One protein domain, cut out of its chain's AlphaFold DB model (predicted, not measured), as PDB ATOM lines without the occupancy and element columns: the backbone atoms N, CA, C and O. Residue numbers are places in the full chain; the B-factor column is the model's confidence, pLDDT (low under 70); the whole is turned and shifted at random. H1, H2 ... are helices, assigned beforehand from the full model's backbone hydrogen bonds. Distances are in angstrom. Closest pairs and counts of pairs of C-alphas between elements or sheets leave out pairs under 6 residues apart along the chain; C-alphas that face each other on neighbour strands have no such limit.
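Overview. This is residues 25 to 64 of the 164 residues of the protein "Transposase" of Streptomyces rhizosphaericus (UniProt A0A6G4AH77). Two helices, H2 and H1, meet near their ends at a corner and make an open V or L, with residue 44 between them. The lead-in, residues 25 to 29, comes before H1, and residues 61 to 64 follow H2 at the other end. The printed part has 40 residues with two named helices, H1 then H2, and no named strand; its class is all helix. It is extended, with a radius of gyration of the C-alphas of 14.0 A, and flat, spanning 38 by 24 by 11 A.

Arrangement. H2, residues 45 to 60, is the longest helix. H1, residues 30 to 43, is close to it but not clearly touching; their closest C-alphas, those of Trp 40 and Phe 46, are 6.1 A apart. Their lines stand about perpendicular, at 76 degrees. In H1 and H2 every O i to N i+4 pair is within hydrogen-bond range.

Along the chain. H2 measures 22.8 A from C-alpha 45 to C-alpha 60, at (40.857, 20.516, 44.778). H1 measures 19.9 A, from C-alpha 30 at (46.793, 49.493, 26.770) to C-alpha 43 at (48.924, 47.362, 46.406).

Size, cuts and confidence. The two C-alphas farthest apart, those of Pro 29 and Asp 64, are 38.3 A apart. The link from H1 to H2 is tight. The printed part has no cut, and no printed residue is under 70 in pLDDT.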
ATOM      1  N   GLU A  25      41.568  44.782  21.606       84.19
ATOM      2  CA  GLU A  25      40.725  45.963  21.848       84.19
ATOM      3  C   GLU A  25      39.606  45.726  22.878       84.19
ATOM      4  O   GLU A  25      39.214  46.647  23.592       84.19
ATOM      5  N   ARG A  26      39.164  44.472  23.054       91.69
ATOM      6  CA  ARG A  26      38.181  44.072  24.080       91.69
ATOM      7  C   ARG A  26      38.574  44.470  25.510       91.69
ATOM      8  O   ARG A  26      37.702  44.596  26.363       91.69
ATOM      9  N   TYR A  27      39.867  44.653  25.786       84.88
ATOM     10  CA  TYR A  27      40.370  45.083  27.096       84.88
ATOM     11  C   TYR A  27      40.545  46.605  27.215       84.88
ATOM     12  O   TYR A  27      40.869  47.112  28.292       84.88
ATOM     13  N   GLY A  28      40.294  47.343  26.134       89.25
ATOM     14  CA  GLY A  28      40.445  48.787  26.063       89.25
ATOM     15  C   GLY A  28      41.899  49.250  25.904       89.25
ATOM     16  O   GLY A  28      42.799  48.455  25.626       89.25
ATOM     17  N   PRO A  29      42.153  50.561  26.068       90.69
ATOM     18  CA  PRO A  29      43.465  51.144  25.814       90.69
ATOM     19  C   PRO A  29      44.565  50.545  26.697       90.69
ATOM     20  O   PRO A  29      44.465  50.547  27.929       90.69
ATOM     21  N   TRP A  30      45.669  50.126  26.074       90.38
ATOM     22  CA  TRP A  30      46.793  49.493  26.770       90.38
ATOM     23  C   TRP A  30      47.384  50.348  27.900       90.38
ATOM     24  O   TRP A  30      47.828  49.813  28.913       90.38
ATOM     25  N   ALA A  31      47.365  51.679  27.769       90.50
ATOM     26  CA  ALA A  31      47.878  52.587  28.793       90.50
ATOM     27  C   ALA A  31      47.090  52.458  30.109       90.50
ATOM     28  O   ALA A  31      47.680  52.405  31.188       90.50
ATOM     29  N   THR A  32      45.764  52.333  30.016       92.62
ATOM     30  CA  THR A  32      44.874  52.140  31.168       92.62
ATOM     31  C   THR A  32      45.135  50.799  31.841       92.62
ATOM     32  O   THR A  32      45.211  50.725  33.071       92.62
ATOM     33  N   LEU A  33      45.319  49.747  31.039       91.50
ATOM     34  CA  LEU A  33      45.654  48.410  31.529       91.50
ATOM     35  C   LEU A  33      47.002  48.402  32.236       91.50
ATOM     36  O   LEU A  33      47.098  47.902  33.353       91.50
ATOM     37  N   HIS A  34      48.011  49.034  31.646       90.12
ATOM     38  CA  HIS A  34      49.329  49.153  32.250       90.12
ATOM     39  C   HIS A  34      49.283  49.944  33.568       90.12
ATOM     40  O   HIS A  34      49.892  49.540  34.559       90.12
ATOM     41  N   THR A  35      48.517  51.040  33.646       93.94
ATOM     42  CA  THR A  35      48.328  51.772  34.911       93.94
ATOM     43  C   THR A  35      47.645  50.915  35.974       93.94
ATOM     44  O   THR A  35      48.061  50.952  37.132       93.94
ATOM     45  N   ARG A  36      46.614  50.147  35.606       95.00
ATOM     46  CA  ARG A  36      45.930  49.234  36.532       95.00
ATOM     47  C   ARG A  36      46.866  48.127  37.008       95.00
ATOM     48  O   ARG A  36      46.994  47.943  38.210       95.00
ATOM     49  N   PHE A  37      47.573  47.483  36.083       92.12
ATOM     50  CA  PHE A  37      48.572  46.459  36.376       92.12
ATOM     51  C   PHE A  37      49.606  46.964  37.386       92.12
ATOM     52  O   PHE A  37      49.851  46.328  38.405       92.12
ATOM     53  N   ARG A  38      50.160  48.162  37.161       93.88
ATOM     54  CA  ARG A  38      51.136  48.762  38.081       93.88
ATOM     55  C   ARG A  38      50.568  49.091  39.459       93.88
ATOM     56  O   ARG A  38      51.327  49.087  40.423       93.88
ATOM     57  N   ARG A  39      49.281  49.431  39.558       96.88
ATOM     58  CA  ARG A  39      48.625  49.640  40.856       96.88
ATOM     59  C   ARG A  39      48.487  48.314  41.592       96.88
ATOM     60  O   ARG A  39      48.976  48.235  42.708       96.88
ATOM     61  N   TRP A  40      47.979  47.288  40.913       96.00
ATOM     62  CA  TRP A  40      47.807  45.939  41.459       96.00
ATOM     63  C   TRP A  40      49.110  45.280  41.911       96.00
ATOM     64  O   TRP A  40      49.155  44.612  42.938       96.00
ATOM     65  N   ALA A  41      50.193  45.522  41.175       93.31
ATOM     66  CA  ALA A  41      51.526  45.080  41.569       93.31
ATOM     67  C   ALA A  41      52.067  45.813  42.806       93.31
ATOM     68  O   ALA A  41      52.965  45.312  43.468       93.31
ATOM     69  N   LYS A  42      51.574  47.021  43.100       95.00
ATOM     70  CA  LYS A  42      52.047  47.834  44.227       95.00
ATOM     71  C   LYS A  42      51.186  47.669  45.477       95.00
ATOM     72  O   LYS A  42      51.698  47.801  46.583       95.00
ATOM     73  N   ASP A  43      49.883  47.490  45.307       96.12
ATOM     74  CA  ASP A  43      48.924  47.362  46.406       96.12
ATOM     75  C   ASP A  43      48.761  45.914  46.905       96.12
ATOM     76  O   ASP A  43      48.065  45.695  47.892       96.12
ATOM     77  N   GLY A  44      49.435  44.958  46.258       94.12
ATOM     78  CA  GLY A  44      49.457  43.547  46.634       94.12
ATOM     79  C   GLY A  44      48.241  42.748  46.169       94.12
ATOM     80  O   GLY A  44      48.028  41.607  46.584       94.12
ATOM     81  N   THR A  45      47.436  43.320  45.267       96.69
ATOM     82  CA  THR A  45      46.279  42.634  44.675       96.69
ATOM     83  C   THR A  45      46.683  41.305  44.028       96.69
ATOM     84  O   THR A  45      45.947  40.326  44.131       96.69
ATOM     85  N   PHE A  46      47.857  41.238  43.387       94.44
ATOM     86  CA  PHE A  46      48.330  39.988  42.788       94.44
ATOM     87  C   PHE A  46      48.660  38.916  43.826       94.44
ATOM     88  O   PHE A  46      48.294  37.764  43.611       94.44
ATOM     89  N   GLU A  47      49.274  39.271  44.959       94.75
ATOM     90  CA  GLU A  47      49.518  38.296  46.029       94.75
ATOM     91  C   GLU A  47      48.204  37.762  46.605       94.75
ATOM     92  O   GLU A  47      48.091  36.571  46.896       94.75
ATOM     93  N   GLN A  48      47.193  38.626  46.737       96.75
ATOM     94  CA  GLN A  48      45.871  38.204  47.190       96.75
ATOM     95  C   GLN A  48      45.223  37.237  46.194       96.75
ATOM     96  O   GLN A  48      44.788  36.160  46.590       96.75
ATOM     97  N   MET A  49      45.186  37.590  44.905       96.25
ATOM     98  CA  MET A  49      44.628  36.723  43.861       96.25
ATOM     99  C   MET A  49      45.347  35.373  43.799       96.25
ATOM    100  O   MET A  49      44.693  34.340  43.677       96.25
ATOM    101  N   LEU A  50      46.678  35.378  43.915       93.75
ATOM    102  CA  LEU A  50      47.482  34.162  43.925       93.75
ATOM    103  C   LEU A  50      47.133  33.271  45.119       93.75
ATOM    104  O   LEU A  50      46.927  32.076  44.933       93.75
ATOM    105  N   ARG A  51      47.019  33.844  46.322       94.62
ATOM    106  CA  ARG A  51      46.668  33.087  47.531       94.62
ATOM    107  C   ARG A  51      45.304  32.417  47.410       94.62
ATOM    108  O   ARG A  51      45.174  31.252  47.763       94.62
ATOM    109  N   GLU A  52      44.304  33.138  46.910       96.31
ATOM    110  CA  GLU A  52      42.962  32.578  46.715       96.31
ATOM    111  C   GLU A  52      42.972  31.460  45.665       96.31
ATOM    112  O   GLU A  52      42.380  30.405  45.880       96.31
ATOM    113  N   ALA A  53      43.689  31.651  44.552       94.12
ATOM    114  CA  ALA A  53      43.825  30.623  43.522       94.12
ATOM    115  C   ALA A  53      44.536  29.368  44.055       94.12
ATOM    116  O   ALA A  53      44.100  28.251  43.790       94.12
ATOM    117  N   GLN A  54      45.592  29.549  44.850       92.88
ATOM    118  CA  GLN A  54      46.296  28.450  45.508       92.88
ATOM    119  C   GLN A  54      45.405  27.732  46.522       92.88
ATOM    120  O   GLN A  54      45.387  26.511  46.531       92.88
ATOM    121  N   ALA A  55      44.625  28.454  47.332       93.44
ATOM    122  CA  ALA A  55      43.701  27.838  48.285       93.44
ATOM    123  C   ALA A  55      42.617  27.002  47.584       93.44
ATOM    124  O   ALA A  55      42.246  25.934  48.064       93.44
ATOM    125  N   GLN A  56      42.123  27.465  46.432       94.00
ATOM    126  CA  GLN A  56      41.175  26.701  45.617       94.00
ATOM    127  C   GLN A  56      41.815  25.444  45.023       94.00
ATOM    128  O   GLN A  56      41.207  24.379  45.067       94.00
ATOM    129  N   ALA A  57      43.037  25.561  44.502       90.81
ATOM    130  CA  ALA A  57      43.764  24.429  43.943       90.81
ATOM    131  C   ALA A  57      44.165  23.408  45.024       90.81
ATOM    132  O   ALA A  57      44.074  22.207  44.788       90.81
ATOM    133  N   ASP A  58      44.532  23.865  46.225       90.56
ATOM    134  CA  ASP A  58      44.816  23.010  47.386       90.56
ATOM    135  C   ASP A  58      43.575  22.214  47.797       90.56
ATOM    136  O   ASP A  58      43.623  20.995  47.939       90.56
ATOM    137  N   ALA A  59      42.424  22.890  47.889       91.75
ATOM    138  CA  ALA A  59      41.152  22.248  48.206       91.75
ATOM    139  C   ALA A  59      40.710  21.232  47.137       91.75
ATOM    140  O   ALA A  59      40.032  20.257  47.462       91.75
ATOM    141  N   ALA A  60      41.086  21.453  45.875       93.00
ATOM    142  CA  ALA A  60      40.857  20.516  44.778       93.00
ATOM    143  C   ALA A  60      41.880  19.363  44.739       93.00
ATOM    144  O   ALA A  60      41.644  18.369  44.054       93.00
ATOM    145  N   GLY A  61      42.985  19.462  45.490       90.56
ATOM    146  CA  GLY A  61      44.097  18.512  45.441       90.56
ATOM    147  C   GLY A  61      44.978  18.651  44.193       90.56
ATOM    148  O   GLY A  61      45.722  17.728  43.870       90.56
ATOM    149  N   ASP A  62      44.896  19.785  43.493       88.06
ATOM    150  CA  ASP A  62      45.603  20.047  42.233       88.06
ATOM    151  C   ASP A  62      47.047  20.540  42.440       88.06
ATOM    152  O   ASP A  62      47.816  20.627  41.479       88.06
ATOM    153  N   ILE A  63      47.429  20.883  43.676       83.62
ATOM    154  CA  ILE A  63      48.784  21.337  44.010       83.62
ATOM    155  C   ILE A  63      49.423  20.485  45.105       83.62
ATOM    156  O   ILE A  63      48.847  20.249  46.162       83.62
ATOM    157  N   ASP A  64      50.658  20.063  44.844       82.69
ATOM    158  CA  ASP A  64      51.566  19.511  45.843       82.69
ATOM    159  C   ASP A  64      52.576  20.598  46.228       82.69
ATOM    160  O   ASP A  64      53.324  21.115  45.394       82.69
TER     161      ASP A  64